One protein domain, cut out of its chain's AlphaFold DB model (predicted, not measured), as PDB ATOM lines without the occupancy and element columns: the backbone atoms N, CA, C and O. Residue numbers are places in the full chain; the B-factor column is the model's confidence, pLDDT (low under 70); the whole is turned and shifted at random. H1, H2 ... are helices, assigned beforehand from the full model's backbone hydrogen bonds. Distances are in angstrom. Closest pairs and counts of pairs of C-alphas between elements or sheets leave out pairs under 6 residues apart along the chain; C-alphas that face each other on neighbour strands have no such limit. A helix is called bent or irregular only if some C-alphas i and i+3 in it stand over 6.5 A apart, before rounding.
ATOM      1  N   SER A 166      42.560  43.398 -20.090       68.69
ATOM      2  CA  SER A 166      42.365  42.135 -20.813       68.69
ATOM      3  C   SER A 166      41.020  42.063 -21.549       68.69
ATOM      4  O   SER A 166      40.896  41.391 -22.573       68.69
ATOM      5  N   VAL A 167      40.022  42.811 -21.076       67.62
ATOM      6  CA  VAL A 167      38.634  42.738 -21.538       67.62
ATOM      7  C   VAL A 167      38.408  43.533 -22.820       67.62
ATOM      8  O   VAL A 167      37.692  43.099 -23.725       67.62
ATOM      9  N   TRP A 168      38.990  44.727 -22.906       76.00
ATOM     10  CA  TRP A 168      38.716  45.662 -23.996       76.00
ATOM     11  C   TRP A 168      39.891  45.824 -24.961       76.00
ATOM     12  O   TRP A 168      39.689  46.330 -26.064       76.00
ATOM     13  N   GLN A 169      41.098  45.361 -24.618       76.00
ATOM     14  CA  GLN A 169      42.284  45.500 -25.475       76.00
ATOM     15  C   GLN A 169      42.074  44.906 -26.881       76.00
ATOM     16  O   GLN A 169      42.495  45.506 -27.873       76.00
ATOM     17  N   GLY A 170      41.345  43.787 -26.996       77.75
ATOM     18  CA  GLY A 170      40.979  43.184 -28.288       77.75
ATOM     19  C   GLY A 170      40.064  44.062 -29.158       77.75
ATOM     20  O   GLY A 170      40.075  43.951 -30.383       77.75
ATOM     21  N   TRP A 171      39.325  44.988 -28.543       78.38
ATOM     22  CA  TRP A 171      38.423  45.933 -29.204       78.38
ATOM     23  C   TRP A 171      39.111  47.238 -29.600       78.38
ATOM     24  O   TRP A 171      38.450  48.114 -30.132       78.38
ATOM     25  N   ARG A 172      40.418  47.410 -29.366       86.94
ATOM     26  CA  ARG A 172      41.191  48.642 -29.647       86.94
ATOM     27  C   ARG A 172      40.799  49.891 -28.836       86.94
ATOM     28  O   ARG A 172      41.658  50.747 -28.666       86.94
ATOM     29  N   SER A 173      39.562  50.008 -28.349       89.56
ATOM     30  CA  SER A 173      39.085  51.068 -27.448       89.56
ATOM     31  C   SER A 173      38.055  50.519 -26.456       89.56
ATOM     32  O   SER A 173      37.209  49.702 -26.821       89.56
ATOM     33  N   ALA A 174      38.080  51.023 -25.217       88.06
ATOM     34  CA  ALA A 174      37.111  50.687 -24.171       88.06
ATOM     35  C   ALA A 174      35.674  51.146 -24.498       88.06
ATOM     36  O   ALA A 174      34.702  50.573 -24.010       88.06
ATOM     37  N   TRP A 175      35.508  52.144 -25.369       91.94
ATOM     38  CA  TRP A 175      34.194  52.690 -25.717       91.94
ATOM     39  C   TRP A 175      33.325  51.766 -26.567       91.94
ATOM     40  O   TRP A 175      32.102  51.831 -26.473       91.94
ATOM     41  N   TRP A 176      33.917  50.915 -27.404       91.56
ATOM     42  CA  TRP A 176      33.161  50.025 -28.290       91.56
ATOM     43  C   TRP A 176      32.418  48.905 -27.548       91.56
ATOM     44  O   TRP A 176      31.215  48.760 -27.791       91.56
ATOM     45  N   PRO A 177      33.035  48.161 -26.608       87.69
ATOM     46  CA  PRO A 177      32.284  47.214 -25.788       87.69
ATOM     47  C   PRO A 177      31.262  47.923 -24.886       87.69
ATOM     48  O   PRO A 177      30.161  47.404 -24.707       87.69
ATOM     49  N   LEU A 178      31.550  49.137 -24.394       88.69
ATOM     50  CA  LEU A 178      30.571  49.946 -23.652       88.69
ATOM     51  C   LEU A 178      29.364  50.346 -24.517       88.69
ATOM     52  O   LEU A 178      28.225  50.262 -24.058       88.69
ATOM     53  N   ALA A 179      29.595  50.741 -25.772       92.19
ATOM     54  CA  ALA A 179      28.541  51.072 -26.726       92.19
ATOM     55  C   ALA A 179      27.662  49.852 -27.029       92.19
ATOM     56  O   ALA A 179      26.435  49.951 -26.999       92.19
ATOM     57  N   LEU A 180      28.289  48.696 -27.275       90.50
ATOM     58  CA  LEU A 180      27.590  47.438 -27.522       90.50
ATOM     59  C   LEU A 180      26.782  46.999 -26.298       90.50
ATOM     60  O   LEU A 180      25.626  46.609 -26.446       90.50
ATOM     61  N   GLY A 181      27.356  47.101 -25.099       89.19
ATOM     62  CA  GLY A 181      26.676  46.799 -23.843       89.19
ATOM     63  C   GLY A 181      25.455  47.689 -23.625       89.19
ATOM     64  O   GLY A 181      24.341  47.195 -23.462       89.19
ATOM     65  N   PHE A 182      25.630  49.010 -23.713       92.62
ATOM     66  CA  PHE A 182      24.530  49.965 -23.586       92.62
ATOM     67  C   PHE A 182      23.416  49.705 -24.611       92.62
ATOM     68  O   PHE A 182      22.234  49.674 -24.256       92.62
ATOM     69  N   TRP A 183      23.781  49.475 -25.877       94.69
ATOM     70  CA  TRP A 183      22.815  49.175 -26.928       94.69
ATOM     71  C   TRP A 183      22.073  47.861 -26.659       94.69
ATOM     72  O   TRP A 183      20.846  47.845 -26.717       94.69
ATOM     73  N   SER A 184      22.792  46.797 -26.287       91.75
ATOM     74  CA  SER A 184      22.227  45.472 -25.981       91.75
ATOM     75  C   SER A 184      21.254  45.521 -24.804       91.75
ATOM     76  O   SER A 184      20.209  44.882 -24.843       91.75
ATOM     77  N   LEU A 185      21.553  46.338 -23.790       91.62
ATOM     78  CA  LEU A 185      20.678  46.549 -22.638       91.62
ATOM     79  C   LEU A 185      19.407  47.336 -22.992       91.62
ATOM     80  O   LEU A 185      18.347  47.101 -22.420       91.62
ATOM     81  N   CYS A 186      19.492  48.311 -23.899       93.06
ATOM     82  CA  CYS A 186      18.425  49.301 -24.064       93.06
ATOM     83  C   CYS A 186      17.588  49.144 -25.344       93.06
ATOM     84  O   CYS A 186      16.373  49.330 -25.295       93.06
ATOM     85  N   ALA A 187      18.196  48.839 -26.493       93.44
ATOM     86  CA  ALA A 187      17.493  48.844 -27.779       93.44
ATOM     87  C   ALA A 187      16.584  47.616 -27.983       93.44
ATOM     88  O   ALA A 187      15.415  47.815 -28.330       93.44
ATOM     89  N   PRO A 188      17.031  46.371 -27.717       91.88
ATOM     90  CA  PRO A 188      16.192  45.180 -27.862       91.88
ATOM     91  C   PRO A 188      14.953  45.200 -26.968       91.88
ATOM     92  O   PRO A 188      13.875  44.826 -27.421       91.88
ATOM     93  N   GLY A 189      15.063  45.712 -25.736       88.00
ATOM     94  CA  GLY A 189      13.908  45.891 -24.852       88.00
ATOM     95  C   GLY A 189      12.897  46.901 -25.402       88.00
ATOM     96  O   GLY A 189      11.701  46.617 -25.451       88.00
ATOM     97  N   ALA A 190      13.362  48.050 -25.903       88.81
ATOM     98  CA  ALA A 190      12.486  49.042 -26.523       88.81
ATOM     99  C   ALA A 190      11.777  48.506 -27.786       88.81
ATOM    100  O   ALA A 190      10.604  48.814 -27.998       88.81
ATOM    101  N   LEU A 191      12.465  47.697 -28.601       90.44
ATOM    102  CA  LEU A 191      11.909  47.037 -29.791       90.44
ATOM    103  C   LEU A 191      10.911  45.932 -29.428       90.44
ATOM    104  O   LEU A 191       9.781  45.932 -29.914       90.44
ATOM    105  N   GLY A 192      11.308  45.021 -28.540       86.56
ATOM    106  CA  GLY A 192      10.491  43.883 -28.129       86.56
ATOM    107  C   GLY A 192       9.171  44.335 -27.520       86.56
ATOM    108  O   GLY A 192       8.108  43.870 -27.925       86.56
ATOM    109  N   VAL A 193       9.212  45.325 -26.623       85.69
ATOM    110  CA  VAL A 193       7.981  45.816 -26.001       85.69
ATOM    111  C   VAL A 193       7.145  46.684 -26.950       85.69
ATOM    112  O   VAL A 193       5.919  46.698 -26.846       85.69
ATOM    113  N   TYR A 194       7.759  47.354 -27.931       87.75
ATOM    114  CA  TYR A 194       7.005  48.029 -28.993       87.75
ATOM    115  C   TYR A 194       6.106  47.048 -29.756       87.75
ATOM    116  O   TYR A 194       4.943  47.361 -30.005       87.75
ATOM    117  N   TRP A 195       6.618  45.855 -30.079       83.69
ATOM    118  CA  TRP A 195       5.852  44.810 -30.768       83.69
ATOM    119  C   TRP A 195       4.802  44.130 -29.881       83.69
ATOM    120  O   TRP A 195       3.786  43.656 -30.387       83.69
ATOM    121  N   MET A 196       5.003  44.119 -28.562       80.06
ATOM    122  CA  MET A 196       4.019  43.596 -27.605       80.06
ATOM    123  C   MET A 196       2.794  44.515 -27.445       80.06
ATOM    124  O   MET A 196       1.725  44.055 -27.043       80.06
ATOM    125  N   LEU A 197       2.900  45.805 -27.792       81.25
ATOM    126  CA  LEU A 197       1.760  46.727 -27.813       81.25
ATOM    127  C   LEU A 197       0.867  46.442 -29.030       81.25
ATOM    128  O   LEU A 197       1.236  46.766 -30.160       81.25
ATOM    129  N   ARG A 198      -0.327  45.883 -28.806       75.50
ATOM    130  CA  ARG A 198      -1.328  45.590 -29.852       75.50
ATOM    131  C   ARG A 198      -2.490  46.576 -29.805       75.50
ATOM    132  O   ARG A 198      -2.898  46.981 -28.720       75.50
ATOM    133  N   ASP A 199      -3.029  46.925 -30.968       71.81
ATOM    134  CA  ASP A 199      -4.198  47.799 -31.063       71.81
ATOM    135  C   ASP A 199      -5.465  47.069 -30.566       71.81
ATOM    136  O   ASP A 199      -5.607  45.861 -30.789       71.81
ATOM    137  N   PRO A 200      -6.366  47.757 -29.838       67.31
ATOM    138  CA  PRO A 200      -7.598  47.147 -29.355       67.31
ATOM    139  C   PRO A 200      -8.552  46.845 -30.528       67.31
ATOM    140  O   PRO A 200      -8.566  47.605 -31.497       67.31
ATOM    141  N   PRO A 201      -9.365  45.771 -30.454       65.69
ATOM    142  CA  PRO A 201     -10.370  45.470 -31.473       65.69
ATOM    143  C   PRO A 201     -11.381  46.622 -31.643       65.69
ATOM    144  O   PRO A 201     -11.689  47.284 -30.647       65.69
ATOM    145  N   PRO A 202     -11.937  46.838 -32.854       59.41
ATOM    146  CA  PRO A 202     -12.872  47.936 -33.132       59.41
ATOM    147  C   PRO A 202     -14.162  47.918 -32.290       59.41
ATOM    148  O   PRO A 202     -14.660  48.982 -31.930       59.41
ATOM    149  N   ASP A 203     -14.665  46.734 -31.921       55.84
ATOM    150  CA  ASP A 203     -16.052  46.563 -31.444       55.84
ATOM    151  C   ASP A 203     -16.221  46.506 -29.909       55.84
ATOM    152  O   ASP A 203     -17.327  46.364 -29.393       55.84
ATOM    153  N   ASP A 204     -15.140  46.637 -29.133       55.44
ATOM    154  CA  ASP A 204     -15.131  46.343 -27.687       55.44
ATOM    155  C   ASP A 204     -15.120  47.623 -26.812       55.44
ATOM    156  O   ASP A 204     -14.273  47.819 -25.931       55.44
ATOM    157  N   ALA A 205     -16.088  48.525 -27.021       50.38
ATOM    158  CA  ALA A 205     -16.176  49.819 -26.321       50.38
ATOM    159  C   ALA A 205     -16.243  49.703 -24.775       50.38
ATOM    160  O   ALA A 205     -15.756  50.579 -24.058       50.38
ATOM    161  N   GLY A 206     -16.784  48.598 -24.242       50.91
ATOM    162  CA  GLY A 206     -16.886  48.336 -22.798       50.91
ATOM    163  C   GLY A 206     -15.635  47.712 -22.157       50.91
ATOM    164  O   GLY A 206     -15.403  47.875 -20.957       50.91
ATOM    165  N   ARG A 207     -14.788  47.027 -22.943       50.09
ATOM    166  CA  ARG A 207     -13.544  46.370 -22.479       50.09
ATOM    167  C   ARG A 207     -12.277  47.183 -22.753       50.09
ATOM    168  O   ARG A 207     -11.247  46.906 -22.134       50.09
ATOM    169  N   ALA A 208     -12.377  48.246 -23.553       48.03
ATOM    170  CA  ALA A 208     -11.310  49.193 -23.893       48.03
ATOM    171  C   ALA A 208     -10.613  49.892 -22.697       48.03
ATOM    172  O   ALA A 208      -9.622  50.596 -22.895       48.03
ATOM    173  N   ARG A 209     -11.088  49.700 -21.454       48.75
ATOM    174  CA  ARG A 209     -10.438  50.193 -20.220       48.75
ATOM    175  C   ARG A 209      -9.339  49.275 -19.668       48.75
ATOM    176  O   ARG A 209      -8.584  49.708 -18.800       48.75
ATOM    177  N   ARG A 210      -9.214  48.023 -20.130       53.22
ATOM    178  CA  ARG A 210      -8.157  47.105 -19.662       53.22
ATOM    179  C   ARG A 210      -6.903  47.240 -20.526       53.22
ATOM    180  O   ARG A 210      -6.645  46.443 -21.417       53.22
ATOM    181  N   LEU A 211      -6.121  48.274 -20.232       55.50
ATOM    182  CA  LEU A 211      -4.775  48.502 -20.765       55.50
ATOM    183  C   LEU A 211      -3.752  47.591 -20.070       55.50
ATOM    184  O   LEU A 211      -3.041  48.039 -19.177       55.50
ATOM    185  N   TRP A 212      -3.728  46.303 -20.410       55.88
ATOM    186  CA  TRP A 212      -2.767  45.350 -19.845       55.88
ATOM    187  C   TRP A 212      -2.181  44.487 -20.962       55.88
ATOM    188  O   TRP A 212      -2.884  44.126 -21.907       55.88
ATOM    189  N   PHE A 213      -0.898  44.142 -20.840       57.06
ATOM    190  CA  PHE A 213      -0.320  43.020 -21.582       57.06
ATOM    191  C   PHE A 213      -1.207  41.782 -21.390       57.06
ATOM    192  O   PHE A 213      -1.731  41.565 -20.292       57.06
ATOM    193  N   ARG A 214      -1.371  40.944 -22.422       62.00
ATOM    194  CA  ARG A 214      -2.005  39.636 -22.205       62.00
ATOM    195  C   ARG A 214      -1.106  38.837 -21.255       62.00
ATOM    196  O   ARG A 214       0.109  39.025 -21.261       62.00
ATOM    197  N   GLY A 215      -1.679  37.949 -20.436       66.31
ATOM    198  CA  GLY A 215      -0.916  37.183 -19.435       66.31
ATOM    199  C   GLY A 215       0.318  36.476 -20.015       66.31
ATOM    200  O   GLY A 215       1.346  36.406 -19.354       66.31
ATOM    201  N   PHE A 216       0.243  36.061 -21.283       70.88
ATOM    202  CA  PHE A 216       1.363  35.511 -22.043       70.88
ATOM    203  C   PHE A 216       2.539  36.487 -22.204       70.88
ATOM    204  O   PHE A 216       3.674  36.131 -21.918       70.88
ATOM    205  N   ASP A 217       2.291  37.730 -22.617       75.06
ATOM    206  CA  ASP A 217       3.366  38.691 -22.863       75.06
ATOM    207  C   ASP A 217       4.044  39.121 -21.544       75.06
ATOM    208  O   ASP A 217       5.262  39.287 -21.485       75.06
ATOM    209  N   LEU A 218       3.271  39.238 -20.454       72.88
ATOM    210  CA  LEU A 218       3.816  39.470 -19.112       72.88
ATOM    211  C   LEU A 218       4.639  38.266 -18.627       72.88
ATOM    212  O   LEU A 218       5.705  38.456 -18.046       72.88
ATOM    213  N   ALA A 219       4.181  37.041 -18.901       79.69
ATOM    214  CA  ALA A 219       4.936  35.829 -18.606       79.69
ATOM    215  C   ALA A 219       6.259  35.784 -19.383       79.69
ATOM    216  O   ALA A 219       7.274  35.426 -18.799       79.69
ATOM    217  N   VAL A 220       6.289  36.225 -20.647       79.12
ATOM    218  CA  VAL A 220       7.525  36.339 -21.443       79.12
ATOM    219  C   VAL A 220       8.495  37.357 -20.835       79.12
ATOM    220  O   VAL A 220       9.680  37.063 -20.715       79.12
ATOM    221  N   VAL A 221       8.016  38.531 -20.405       80.12
ATOM    222  CA  VAL A 221       8.851  39.561 -19.750       80.12
ATOM    223  C   VAL A 221       9.439  39.045 -18.432       80.12
ATOM    224  O   VAL A 221      10.630  39.225 -18.174       80.12
ATOM    225  N   ILE A 222       8.624  38.383 -17.606       79.94
ATOM    226  CA  ILE A 222       9.060  37.804 -16.327       79.94
ATOM    227  C   ILE A 222      10.039  36.649 -16.568       79.94
ATOM    228  O   ILE A 222      11.094  36.609 -15.942       79.94
ATOM    229  N   ALA A 223       9.734  35.748 -17.505       84.31
ATOM    230  CA  ALA A 223      10.599  34.628 -17.864       84.31
ATOM    231  C   ALA A 223      11.947  35.106 -18.414       84.31
ATOM    232  O   ALA A 223      12.979  34.568 -18.027       84.31
ATOM    233  N   ALA A 224      11.962  36.152 -19.247       81.88
ATOM    234  CA  ALA A 224      13.195  36.773 -19.719       81.88
ATOM    235  C   ALA A 224      14.016  37.362 -18.562       81.88
ATOM    236  O   ALA A 224      15.225  37.163 -18.517       81.88
ATOM    237  N   GLY A 225      13.374  38.027 -17.594       81.19
ATOM    238  CA  GLY A 225      14.049  38.542 -16.399       81.19
ATOM    239  C   GLY A 225      14.656  37.435 -15.535       81.19
ATOM    240  O   GLY A 225      15.826  37.518 -15.168       81.19
ATOM    241  N   ILE A 226      13.892  36.370 -15.264       84.62
ATOM    242  CA  ILE A 226      14.358  35.203 -14.500       84.62
ATOM    243  C   ILE A 226      15.510  34.509 -15.235       84.62
ATOM    244  O   ILE A 226      16.537  34.239 -14.622       84.62
ATOM    245  N   ALA A 227      15.377  34.274 -16.542       83.69
ATOM    246  CA  ALA A 227      16.427  33.673 -17.358       83.69
ATOM    247  C   ALA A 227      17.686  34.550 -17.402       83.69
ATOM    248  O   ALA A 227      18.787  34.034 -17.267       83.69
ATOM    249  N   GLY A 228      17.541  35.872 -17.527       81.50
ATOM    250  CA  GLY A 228      18.663  36.809 -17.502       81.50
ATOM    251  C   GLY A 228      19.416  36.784 -16.173       81.50
ATOM    252  O   GLY A 228      20.640  36.703 -16.174       81.50
ATOM    253  N   ILE A 229      18.696  36.791 -15.047       79.56
ATOM    254  CA  ILE A 229      19.285  36.705 -13.701       79.56
ATOM    255  C   ILE A 229      19.924  35.332 -13.470       79.56
ATOM    256  O   ILE A 229      21.032  35.266 -12.946       79.56
ATOM    257  N   ALA A 230      19.265  34.247 -13.882       80.38
ATOM    258  CA  ALA A 230      19.783  32.890 -13.743       80.38
ATOM    259  C   ALA A 230      21.064  32.691 -14.563       80.38
ATOM    260  O   ALA A 230      22.063  32.238 -14.018       80.38
ATOM    261  N   LEU A 231      21.072  33.104 -15.836       79.25
ATOM    262  CA  LEU A 231      22.261  33.040 -16.691       79.25
ATOM    263  C   LEU A 231      23.393  33.909 -16.135       79.25
ATOM    264  O   LEU A 231      24.530  33.448 -16.045       79.25
ATOM    265  N   PHE A 232      23.078  35.127 -15.687       75.31
ATOM    266  CA  PHE A 232      24.043  36.011 -15.036       75.31
ATOM    267  C   PHE A 232      24.649  35.368 -13.783       75.31
ATOM    268  O   PHE A 232      25.867  35.353 -13.647       75.31
ATOM    269  N   ALA A 233      23.825  34.778 -12.915       74.25
ATOM    270  CA  ALA A 233      24.269  34.103 -11.698       74.25
ATOM    271  C   ALA A 233      25.095  32.838 -11.981       74.25
ATOM    272  O   ALA A 233      26.060  32.581 -11.272       74.25
ATOM    273  N   THR A 234      24.756  32.066 -13.021       71.50
ATOM    274  CA  THR A 234      25.509  30.851 -13.390       71.50
ATOM    275  C   THR A 234      26.844  31.136 -14.058       71.50
ATOM    276  O   THR A 234      27.720  30.278 -14.058       71.50
ATOM    277  N   TRP A 235      26.990  32.300 -14.688       68.38
ATOM    278  CA  TRP A 235      28.199  32.625 -15.432       68.38
ATOM    279  C   TRP A 235      29.172  33.501 -14.635       68.38
ATOM    280  O   TRP A 235      30.322  33.629 -15.048       68.38
ATOM    281  N   ILE A 236      28.748  34.094 -13.512       62.78
ATOM    282  CA  ILE A 236      29.624  34.866 -12.624       62.78
ATOM    283  C   ILE A 236      30.400  33.916 -11.703       62.78
ATOM    284  O   ILE A 236      29.846  33.293 -10.806       62.78
ATOM    285  N   GLU A 237      31.705  33.789 -11.934       57.31
ATOM    286  CA  GLU A 237      32.582  32.985 -11.071       57.31
ATOM    287  C   GLU A 237      33.037  33.762  -9.816       57.31
ATOM    288  O   GLU A 237      33.488  33.162  -8.844       57.31
ATOM    289  N   SER A 238      32.875  35.093  -9.779       54.47
ATOM    290  CA  SER A 238      33.092  35.930  -8.587       54.47
ATOM    291  C   SER A 238      32.315  37.256  -8.670       54.47
ATOM    292  O   SER A 238      31.870  37.652  -9.744       54.47
ATOM    293  N   LEU A 239      32.150  37.963  -7.540       48.53
ATOM    294  CA  LEU A 239      31.474  39.273  -7.457       48.53
ATOM    295  C   LEU A 239      32.254  40.427  -8.134       48.53
ATOM    296  O   LEU A 239      31.790  41.569  -8.122       48.53
ATOM    297  N   ALA A 240      33.440  40.150  -8.689       48.47
ATOM    298  CA  ALA A 240      34.171  41.088  -9.531       48.47
ATOM    299  C   ALA A 240      33.414  41.274 -10.857       48.47
ATOM    300  O   ALA A 240      32.808  40.335 -11.371       48.47
ATOM    301  N   LEU A 241      33.396  42.500 -11.391       51.22
ATOM    302  CA  LEU A 241      32.599  42.858 -12.570       51.22
ATOM    303  C   LEU A 241      32.745  41.800 -13.692       51.22
ATOM    304  O   LEU A 241      33.871  41.431 -14.021       51.22
ATOM    305  N   PRO A 242      31.637  41.323 -14.299       51.84
ATOM    306  CA  PRO A 242      31.602  40.171 -15.207       51.84
ATOM    307  C   PRO A 242      32.236  40.483 -16.560       51.84
ATOM    308  O   PRO A 242      31.548  40.621 -17.564       51.84
ATOM    309  N   MET A 243      33.548  40.659 -16.595       51.50
ATOM    310  CA  MET A 243      34.242  41.202 -17.756       51.50
ATOM    311  C   MET A 243      35.219  40.201 -18.392       51.50
ATOM    312  O   MET A 243      35.562  40.368 -19.553       51.50
ATOM    313  N   HIS A 244      35.546  39.085 -17.729       53.59
ATOM    314  CA  HIS A 244      36.302  37.970 -18.330       53.59
ATOM    315  C   HIS A 244      35.468  37.048 -19.235       53.59
ATOM    316  O   HIS A 244      36.006  36.168 -19.907       53.59
ATOM    317  N   MET A 245      34.143  37.216 -19.262       63.97
ATOM    318  CA  MET A 245      33.277  36.413 -20.121       63.97
ATOM    319  C   MET A 245      33.401  36.808 -21.598       63.97
ATOM    320  O   MET A 245      33.533  37.994 -21.908       63.97
ATOM    321  N   PRO A 246      33.226  35.853 -22.537       72.75
ATOM    322  CA  PRO A 246      33.018  36.183 -23.939       72.75
ATOM    323  C   PRO A 246      31.887  37.209 -24.085       72.75
ATOM    324  O   PRO A 246      30.786  37.009 -23.564       72.75
ATOM    325  N   TRP A 247      32.144  38.283 -24.831       72.81
ATOM    326  CA  TRP A 247      31.252  39.445 -24.956       72.81
ATOM    327  C   TRP A 247      29.799  39.099 -25.333       72.81
ATOM    328  O   TRP A 247      28.875  39.808 -24.940       72.81
ATOM    329  N   TRP A 248      29.573  38.000 -26.059       77.00
ATOM    330  CA  TRP A 248      28.235  37.557 -26.455       77.00
ATOM    331  C   TRP A 248      27.410  37.023 -25.274       77.00
ATOM    332  O   TRP A 248      26.211  37.283 -25.224       77.00
ATOM    333  N   LYS A 249      28.030  36.343 -24.293       77.81
ATOM    334  CA  LYS A 249      27.343  35.898 -23.062       77.81
ATOM    335  C   LYS A 249      26.836  37.110 -22.288       77.81
ATOM    336  O   LYS A 249      25.687  37.162 -21.857       77.81
ATOM    337  N   TRP A 250      27.684  38.129 -22.209       77.19
ATOM    338  CA  TRP A 250      27.362  39.394 -21.569       77.19
ATOM    339  C   TRP A 250      26.217  40.131 -22.272       77.19
ATOM    340  O   TRP A 250      25.262  40.568 -21.630       77.19
ATOM    341  N   ALA A 251      26.265  40.201 -23.606       82.12
ATOM    342  CA  ALA A 251      25.205  40.796 -24.409       82.12
ATOM    343  C   ALA A 251      23.858  40.078 -24.215       82.12
ATOM    344  O   ALA A 251      22.844  40.748 -24.042       82.12
ATOM    345  N   VAL A 252      23.838  38.740 -24.173       85.25
ATOM    346  CA  VAL A 252      22.609  37.957 -23.939       85.25
ATOM    347  C   VAL A 252      21.986  38.287 -22.581       85.25
ATOM    348  O   VAL A 252      20.790  38.578 -22.521       85.25
ATOM    349  N   CYS A 253      22.777  38.324 -21.504       85.00
ATOM    350  CA  CYS A 253      22.275  38.707 -20.181       85.00
ATOM    351  C   CYS A 253      21.683  40.124 -20.186       85.00
ATOM    352  O   CYS A 253      20.580  40.334 -19.680       85.00
ATOM    353  N   LEU A 254      22.370  41.089 -20.804       86.75
ATOM    354  CA  LEU A 254      21.879  42.463 -20.895       86.75
ATOM    355  C   LEU A 254      20.600  42.596 -21.722       86.75
ATOM    356  O   LEU A 254      19.726  43.370 -21.341       86.75
ATOM    357  N   ILE A 255      20.463  41.846 -22.815       89.69
ATOM    358  CA  ILE A 255      19.244  41.838 -23.635       89.69
ATOM    359  C   ILE A 255      18.051  41.361 -22.808       89.69
ATOM    360  O   ILE A 255      16.988  41.983 -22.840       89.69
ATOM    361  N   LEU A 256      18.229  40.282 -22.044       88.12
ATOM    362  CA  LEU A 256      17.184  39.702 -21.204       88.12
ATOM    363  C   LEU A 256      16.790  40.635 -20.047       88.12
ATOM    364  O   LEU A 256      15.602  40.893 -19.840       88.12
ATOM    365  N   ILE A 257      17.777  41.216 -19.355       86.56
ATOM    366  CA  ILE A 257      17.563  42.230 -18.306       86.56
ATOM    367  C   ILE A 257      16.878  43.472 -18.889       86.56
ATOM    368  O   ILE A 257      15.938  44.011 -18.304       86.56
ATOM    369  N   GLY A 258      17.318  43.910 -20.068       88.69
ATOM    370  CA  GLY A 258      16.758  45.031 -20.808       88.69
ATOM    371  C   GLY A 258      15.292  44.823 -21.162       88.69
ATOM    372  O   GLY A 258      14.456  45.682 -20.880       88.69
ATOM    373  N   LEU A 259      14.959  43.666 -21.735       87.88
ATOM    374  CA  LEU A 259      13.586  43.293 -22.073       87.88
ATOM    375  C   LEU A 259      12.682  43.296 -20.832       87.88
ATOM    376  O   LEU A 259      11.589  43.866 -20.875       87.88
ATOM    377  N   ALA A 260      13.163  42.739 -19.716       87.50
ATOM    378  CA  ALA A 260      12.451  42.751 -18.443       87.50
ATOM    379  C   ALA A 260      12.216  44.182 -17.923       87.50
ATOM    380  O   ALA A 260      11.084  44.563 -17.615       87.50
ATOM    381  N   GLY A 261      13.268  45.008 -17.887       88.62
ATOM    382  CA  GLY A 261      13.208  46.389 -17.401       88.62
ATOM    383  C   GLY A 261      12.279  47.283 -18.227       88.62
ATOM    384  O   GLY A 261      11.445  48.001 -17.667       88.62
ATOM    385  N   TRP A 262      12.356  47.203 -19.560       88.31
ATOM    386  CA  TRP A 262      11.450  47.923 -20.462       88.31
ATOM    387  C   TRP A 262      10.002  47.443 -20.333       88.31
ATOM    388  O   TRP A 262       9.080  48.264 -20.370       88.31
ATOM    389  N   GLY A 263       9.793  46.138 -20.126       85.00
ATOM    390  CA  GLY A 263       8.473  45.563 -19.881       85.00
ATOM    391  C   GLY A 263       7.827  46.118 -18.609       85.00
ATOM    392  O   GLY A 263       6.696  46.608 -18.658       85.00
ATOM    393  N   VAL A 264       8.563  46.145 -17.492       84.25
ATOM    394  CA  VAL A 264       8.098  46.735 -16.220       84.25
ATOM    395  C   VAL A 264       7.811  48.230 -16.372       84.25
ATOM    396  O   VAL A 264       6.765  48.718 -15.938       84.25
ATOM    397  N   TRP A 265       8.707  48.971 -17.025       86.62
ATOM    398  CA  TRP A 265       8.535  50.407 -17.236       86.62
ATOM    399  C   TRP A 265       7.258  50.735 -18.022       86.62
ATOM    400  O   TRP A 265       6.533  51.671 -17.676       86.62
ATOM    401  N   ILE A 266       6.928  49.936 -19.042       85.19
ATOM    402  CA  ILE A 266       5.707  50.135 -19.833       85.19
ATOM    403  C   ILE A 266       4.455  49.806 -19.037       85.19
ATOM    404  O   ILE A 266       3.486  50.555 -19.141       85.19
ATOM    405  N   GLN A 267       4.475  48.781 -18.186       79.00
ATOM    406  CA  GLN A 267       3.357  48.507 -17.279       79.00
ATOM    407  C   GLN A 267       3.068  49.707 -16.370       79.00
ATOM    408  O   GLN A 267       1.920  50.131 -16.238       79.00
ATOM    409  N   ILE A 268       4.111  50.337 -15.822       81.94
ATOM    410  CA  ILE A 268       3.976  51.557 -15.013       81.94
ATOM    411  C   ILE A 268       3.385  52.707 -15.846       81.94
ATOM    412  O   ILE A 268       2.514  53.441 -15.370       81.94
ATOM    413  N   LEU A 269       3.829  52.881 -17.096       81.31
ATOM    414  CA  LEU A 269       3.314  53.929 -17.982       81.31
ATOM    415  C   LEU A 269       1.859  53.715 -18.401       81.31
ATOM    416  O   LEU A 269       1.099  54.684 -18.432       81.31
ATOM    417  N   LEU A 270       1.476  52.482 -18.730       77.81
ATOM    418  CA  LEU A 270       0.105  52.125 -19.086       77.81
ATOM    419  C   LEU A 270      -0.814  52.268 -17.870       77.81
ATOM    420  O   LEU A 270      -1.884  52.864 -17.986       77.81
ATOM    421  N   PHE A 271      -0.354  51.861 -16.682       78.75
ATOM    422  CA  PHE A 271      -1.075  52.064 -15.424       78.75
ATOM    423  C   PHE A 271      -1.331  53.551 -15.137       78.75
ATOM    424  O   PHE A 271      -2.452  53.941 -14.809       78.75
ATOM    425  N   ARG A 272      -0.325  54.414 -15.337       80.19
ATOM    426  CA  ARG A 272      -0.480  55.878 -15.215       80.19
ATOM    427  C   ARG A 272      -1.437  56.474 -16.251       80.19
ATOM    428  O   ARG A 272      -1.999  57.539 -16.013       80.19
ATOM    429  N   GLN A 273      -1.629  55.807 -17.387       75.75
ATOM    430  CA  GLN A 273      -2.497  56.245 -18.483       75.75
ATOM    431  C   GLN A 273      -3.862  55.542 -18.504       75.75
ATOM    432  O   GLN A 273      -4.630  55.766 -19.438       75.75
ATOM    433  N   ARG A 274      -4.208  54.765 -17.465       73.00
ATOM    434  CA  ARG A 274      -5.446  53.964 -17.379       73.00
ATOM    435  C   ARG A 274      -6.749  54.741 -17.599       73.00
ATOM    436  O   ARG A 274      -7.761  54.151 -17.950       73.00
ATOM    437  N   SER A 275      -6.730  56.056 -17.377       70.75
ATOM    438  CA  SER A 275      -7.891  56.937 -17.555       70.75
ATOM    439  C   SER A 275      -8.125  57.362 -19.011       70.75
ATOM    440  O   SER A 275      -9.125  58.014 -19.293       70.75
ATOM    441  N   ARG A 276      -7.202  57.056 -19.934       71.00
ATOM    442  CA  ARG A 276      -7.288  57.430 -21.356       71.00
ATOM    443  C   ARG A 276      -7.847  56.278 -22.201       71.00
ATOM    444  O   ARG A 276      -7.647  55.121 -21.834       71.00
ATOM    445  N   PRO A 277      -8.487  56.562 -23.353       73.56
ATOM    446  CA  PRO A 277      -8.900  55.524 -24.296       73.56
ATOM    447  C   PRO A 277      -7.719  54.641 -24.721       73.56
ATOM    448  O   PRO A 277      -6.628  55.157 -24.989       73.56
ATOM    449  N   GLY A 278      -7.946  53.326 -24.812       68.56
ATOM    450  CA  GLY A 278      -6.887  52.336 -25.020       68.56
ATOM    451  C   GLY A 278      -5.999  52.617 -26.238       68.56
ATOM    452  O   GLY A 278      -4.777  52.697 -26.106       68.56
ATOM    453  N   GLY A 279      -6.607  52.871 -27.401       72.75
ATOM    454  CA  GLY A 279      -5.875  53.175 -28.639       72.75
ATOM    455  C   GLY A 279      -5.013  54.443 -28.546       72.75
ATOM    456  O   GLY A 279      -3.872  54.458 -29.002       72.75
ATOM    457  N   VAL A 280      -5.501  55.488 -27.867       76.25
ATOM    458  CA  VAL A 280      -4.748  56.741 -27.667       76.25
ATOM    459  C   VAL A 280      -3.556  56.522 -26.731       76.25
ATOM    460  O   VAL A 280      -2.455  56.998 -27.009       76.25
ATOM    461  N   ALA A 281      -3.741  55.781 -25.634       76.81
ATOM    462  CA  ALA A 281      -2.660  55.465 -24.697       76.81
ATOM    463  C   ALA A 281      -1.556  54.611 -25.352       76.81
ATOM    464  O   ALA A 281      -0.365  54.873 -25.149       76.81
ATOM    465  N   ILE A 282      -1.934  53.640 -26.191       81.38
ATOM    466  CA  ILE A 282      -0.995  52.807 -26.958       81.38
ATOM    467  C   ILE A 282      -0.213  53.654 -27.966       81.38
ATOM    468  O   ILE A 282       1.017  53.594 -27.979       81.38
ATOM    469  N   ALA A 283      -0.887  54.500 -28.751       82.44
ATOM    470  CA  ALA A 283      -0.233  55.379 -29.723       82.44
ATOM    471  C   ALA A 283       0.771  56.342 -29.059       82.44
ATOM    472  O   ALA A 283       1.904  56.502 -29.524       82.44
ATOM    473  N   ILE A 284       0.401  56.941 -27.922       82.31
ATOM    474  CA  ILE A 284       1.302  57.792 -27.130       82.31
ATOM    475  C   ILE A 284       2.517  56.990 -26.646       82.31
ATOM    476  O   ILE A 284       3.652  57.460 -26.765       82.31
ATOM    477  N   THR A 285       2.305  55.773 -26.146       84.69
ATOM    478  CA  THR A 285       3.376  54.906 -25.632       84.69
ATOM    479  C   THR A 285       4.327  54.450 -26.744       84.69
ATOM    480  O   THR A 285       5.542  54.570 -26.584       84.69
ATOM    481  N   ARG A 286       3.813  54.059 -27.920       87.19
ATOM    482  CA  ARG A 286       4.617  53.776 -29.127       87.19
ATOM    483  C   ARG A 286       5.479  54.981 -29.534       87.19
ATOM    484  O   ARG A 286       6.664  54.824 -29.843       87.19
ATOM    485  N   ASN A 287       4.943  56.201 -29.450       87.31
ATOM    486  CA  ASN A 287       5.703  57.434 -29.696       87.31
ATOM    487  C   ASN A 287       6.787  57.704 -28.636       87.31
ATOM    488  O   ASN A 287       7.819  58.312 -28.938       87.31
ATOM    489  N   HIS A 288       6.580  57.301 -27.379       85.69
ATOM    490  CA  HIS A 288       7.621  57.354 -26.349       85.69
ATOM    491  C   HIS A 288       8.734  56.338 -26.617       85.69
ATOM    492  O   HIS A 288       9.899  56.731 -26.601       85.69
ATOM    493  N   LEU A 289       8.384  55.092 -26.945       88.44
ATOM    494  CA  LEU A 289       9.338  54.038 -27.304       88.44
ATOM    495  C   LEU A 289      10.190  54.414 -28.512       88.44
ATOM    496  O   LEU A 289      11.409  54.318 -28.460       88.44
ATOM    497  N   THR A 290       9.567  54.939 -29.568       90.25
ATOM    498  CA  THR A 290      10.283  55.373 -30.778       90.25
ATOM    499  C   THR A 290      11.277  56.496 -30.467       90.25
ATOM    500  O   THR A 290      12.413  56.495 -30.942       90.25
ATOM    501  N   ARG A 291      10.884  57.461 -29.620       87.56
ATOM    502  CA  ARG A 291      11.789  58.530 -29.163       87.56
ATOM    503  C   ARG A 291      12.915  57.998 -28.281       87.56
ATOM    504  O   ARG A 291      14.037  58.483 -28.407       87.56
ATOM    505  N   ALA A 292      12.628  57.031 -27.416       88.50
ATOM    506  CA  ALA A 292      13.633  56.407 -26.572       88.50
ATOM    507  C   ALA A 292      14.633  55.589 -27.392       88.50
ATOM    508  O   ALA A 292      15.829  55.805 -27.245       88.50
ATOM    509  N   LEU A 293      14.169  54.752 -28.324       92.25
ATOM    510  CA  LEU A 293      15.023  53.990 -29.236       92.25
ATOM    511  C   LEU A 293      15.929  54.916 -30.057       92.25
ATOM    512  O   LEU A 293      17.126  54.671 -30.176       92.25
ATOM    513  N   ARG A 294      15.391  56.035 -30.559       92.25
ATOM    514  CA  ARG A 294      16.203  57.074 -31.207       92.25
ATOM    515  C   ARG A 294      17.291  57.621 -30.277       92.25
ATOM    516  O   ARG A 294      18.407  57.842 -30.738       92.25
ATOM    517  N   ALA A 295      16.974  57.880 -29.008       90.25
ATOM    518  CA  ALA A 295      17.949  58.373 -28.036       90.25
ATOM    519  C   ALA A 295      19.022  57.317 -27.727       90.25
ATOM    520  O   ALA A 295      20.201  57.650 -27.729       90.25
ATOM    521  N   VAL A 296      18.625  56.054 -27.551       93.12
ATOM    522  CA  VAL A 296      19.532  54.914 -27.348       93.12
ATOM    523  C   VAL A 296      20.491  54.776 -28.528       93.12
ATOM    524  O   VAL A 296      21.702  54.780 -28.333       93.12
ATOM    525  N   ASN A 297      19.974  54.752 -29.758       94.69
ATOM    526  CA  ASN A 297      20.806  54.665 -30.959       94.69
ATOM    527  C   ASN A 297      21.746  55.874 -31.099       94.69
ATOM    528  O   ASN A 297      22.898  55.708 -31.482       94.69
ATOM    529  N   ALA A 298      21.291  57.083 -30.757       91.75
ATOM    530  CA  ALA A 298      22.131  58.279 -30.798       91.75
ATOM    531  C   ALA A 298      23.256  58.253 -29.747       91.75
ATOM    532  O   ALA A 298      24.378  58.646 -30.059       91.75
ATOM    533  N   ILE A 299      22.977  57.782 -28.526       93.94
ATOM    534  CA  ILE A 299      23.985  57.624 -27.466       93.94
ATOM    535  C   ILE A 299      24.998  56.549 -27.869       93.94
ATOM    536  O   ILE A 299      26.196  56.810 -27.820       93.94
ATOM    537  N   ALA A 300      24.533  55.388 -28.343       94.81
ATOM    538  CA  ALA A 300      25.405  54.310 -28.808       94.81
ATOM    539  C   ALA A 300      26.311  54.771 -29.963       94.81
ATOM    540  O   ALA A 300      27.520  54.567 -29.917       94.81
ATOM    541  N   ALA A 301      25.759  55.477 -30.957       94.56
ATOM    542  CA  ALA A 301      26.546  56.074 -32.035       94.56
ATOM    543  C   ALA A 301      27.569  57.099 -31.509       94.56
ATOM    544  O   ALA A 301      28.711  57.113 -31.962       94.56
ATOM    545  N   GLY A 302      27.193  57.920 -30.523       93.81
ATOM    546  CA  GLY A 302      28.112  58.842 -29.852       93.81
ATOM    547  C   GLY A 302      29.275  58.124 -29.162       93.81
ATOM    548  O   GLY A 302      30.419  58.540 -29.314       93.81
ATOM    549  N   MET A 303      29.010  57.012 -28.471       95.00
ATOM    550  CA  MET A 303      30.048  56.180 -27.847       95.00
ATOM    551  C   MET A 303      30.969  55.534 -28.891       95.00
ATOM    552  O   MET A 303      32.179  55.502 -28.695       95.00
ATOM    553  N   LEU A 304      30.439  55.091 -30.037       94.94
ATOM    554  CA  LEU A 304      31.269  54.598 -31.145       94.94
ATOM    555  C   LEU A 304      32.214  55.684 -31.681       94.94
ATOM    556  O   LEU A 304      33.391  55.405 -31.912       94.94
ATOM    557  N   VAL A 305      31.725  56.923 -31.827       94.00
ATOM    558  CA  VAL A 305      32.546  58.080 -32.223       94.00
ATOM    559  C   VAL A 305      33.604  58.402 -31.166       94.00
ATOM    560  O   VAL A 305      34.746  58.663 -31.534       94.00
ATOM    561  N   LEU A 306      33.272  58.332 -29.871       95.00
ATOM    562  CA  LEU A 306      34.258  58.472 -28.791       95.00
ATOM    563  C   LEU A 306      35.331  57.382 -28.858       95.00
ATOM    564  O   LEU A 306      36.500  57.685 -28.667       95.00
ATOM    565  N   GLY A 307      34.966  56.143 -29.196       94.38
ATOM    566  CA  GLY A 307      35.942  55.070 -29.382       94.38
ATOM    567  C   GLY A 307      36.834  55.253 -30.608       94.38
ATOM    568  O   GLY A 307      38.023  54.953 -30.556       94.38
ATOM    569  N   LEU A 308      36.293  55.799 -31.702       95.00
ATOM    570  CA  LEU A 308      37.098  56.194 -32.860       95.00
ATOM    571  C   LEU A 308      38.076  57.321 -32.494       95.00
ATOM    572  O   LEU A 308      39.249  57.257 -32.861       95.00
ATOM    573  N   LEU A 309      37.604  58.332 -31.759       94.69
ATOM    574  CA  LEU A 309      38.420  59.433 -31.252       94.69
ATOM    575  C   LEU A 309      39.545  58.923 -30.338       94.69
ATOM    576  O   LEU A 309      40.702  59.242 -30.576       94.69
ATOM    577  N   ASP A 310      39.207  58.089 -29.357       93.94
ATOM    578  CA  ASP A 310      40.141  57.474 -28.409       93.94
ATOM    579  C   ASP A 310      41.216  56.639 -29.124       93.94
ATOM    580  O   ASP A 310      42.415  56.837 -28.931       93.94
ATOM    581  N   TRP A 311      40.811  55.747 -30.034       93.69
ATOM    582  CA  TRP A 311      41.755  54.922 -30.791       93.69
ATOM    583  C   TRP A 311      42.706  55.759 -31.658       93.69
ATOM    584  O   TRP A 311      43.914  55.504 -31.701       93.69
ATOM    585  N   THR A 312      42.175  56.764 -32.359       91.75
ATOM    586  CA  THR A 312      42.978  57.623 -33.241       91.75
ATOM    587  C   THR A 312      43.913  58.545 -32.462       91.75
ATOM    588  O   THR A 312      45.052  58.738 -32.892       91.75
ATOM    589  N   SER A 313      43.499  59.053 -31.298       91.44
ATOM    590  CA  SER A 313      44.335  59.917 -30.462       91.44
ATOM    591  C   SER A 313      45.505  59.160 -29.827       91.44
ATOM    592  O   SER A 313      46.621  59.682 -29.825       91.44
ATOM    593  N   TRP A 314      45.308  57.903 -29.405       89.31
ATOM    594  CA  TRP A 314      46.397  57.033 -28.939       89.31
ATOM    595  C   TRP A 314      47.361  56.641 -30.062       89.31
ATOM    596  O   TRP A 314      48.572  56.564 -29.852       89.31
ATOM    597  N   LYS A 315      46.854  56.418 -31.282       87.88
ATOM    598  CA  LYS A 315      47.711  56.190 -32.458       87.88
ATOM    599  C   LYS A 315      48.576  57.407 -32.760       87.88
ATOM    600  O   LYS A 315      49.771  57.243 -32.997       87.88
ATOM    601  N   LEU A 316      47.990  58.602 -32.721       83.69
ATOM    602  CA  LEU A 316      48.727  59.847 -32.892       83.69
ATOM    603  C   LEU A 316      49.778  60.016 -31.787       83.69
ATOM    604  O   LEU A 316      50.934  60.283 -32.097       83.69
ATOM    605  N   TRP A 317      49.415  59.771 -30.526       82.62
ATOM    606  CA  TRP A 317      50.346  59.786 -29.395       82.62
ATOM    607  C   TRP A 317      51.545  58.849 -29.604       82.62
ATOM    608  O   TRP A 317      52.690  59.273 -29.479       82.62
ATOM    609  N   ALA A 318      51.302  57.601 -30.016       81.75
ATOM    610  CA  ALA A 318      52.360  56.626 -30.273       81.75
ATOM    611  C   ALA A 318      53.295  57.040 -31.424       81.75
ATOM    612  O   ALA A 318      54.488  56.739 -31.393       81.75
ATOM    613  N   VAL A 319      52.774  57.722 -32.449       77.12
ATOM    614  CA  VAL A 319      53.597  58.299 -33.526       77.12
ATOM    615  C   VAL A 319      54.453  59.447 -32.989       77.12
ATOM    616  O   VAL A 319      55.645  59.505 -33.284       77.12
ATOM    617  N   LEU A 320      53.870  60.318 -32.165       70.50
ATOM    618  CA  LEU A 320      54.551  61.471 -31.574       70.50
ATOM    619  C   LEU A 320      55.655  61.069 -30.585       70.50
ATOM    620  O   LEU A 320      56.711  61.694 -30.578       70.50
ATOM    621  N   GLN A 321      55.456  60.009 -29.796       70.06
ATOM    622  CA  GLN A 321      56.494  59.473 -28.905       70.06
ATOM    623  C   GLN A 321      57.683  58.881 -29.676       70.06
ATOM    624  O   GLN A 321      58.822  58.981 -29.232       70.06
TER     625      GLN A 321
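AT A GLANCE: This is residues 166 to 321 of the 771 residues of the protein "PNPLA domain-containing protein" of Xanthomonadaceae bacterium (UniProt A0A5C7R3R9). The long helix H5 makes the length; bent H2 runs nearly straight beside it, H4 crosses H2, and H3 packs on H4, away from H5. The 156 printed residues have five named helices, H1 to H5, and no named strand: all helix, loose, radius of gyration of the C-alphas 19.9 A, spans 74 by 34 by 20 A.

HOW THE PARTS SIT: Irregular H1, residues 166 to 171 (C-alphas 167 and 170 7.2 A apart), has 0 of 2 O i to N i+4 and 1 of 3 O i to N i+3 pairs within hydrogen-bond range. H2, residues 175 to 196, one helix by its hydrogen bonds, is bent, C-alphas 185 and 188 being 7.0 A apart; its arms are H2a, 175 to 185, and H2b, 188 to 196. H3, residues 215 to 235, and H4, residues 247 to 272, form a hairpin, closest C-alphas Gly 228 and Cys 253, 4.9 A. H5, residues 278 to 321, touches H2a with residues 296 to 307 alone.

IN THESE COORDINATES: H1 begins at (42.365, 42.135, -20.813); H5, 63.9 A long, ends at (56.494, 59.473, -28.905).

THE WHOLE: The printed part has no cut. Links H2 to H3 and H3 to H4 are long. Residues 200 to 215 are among those under 70.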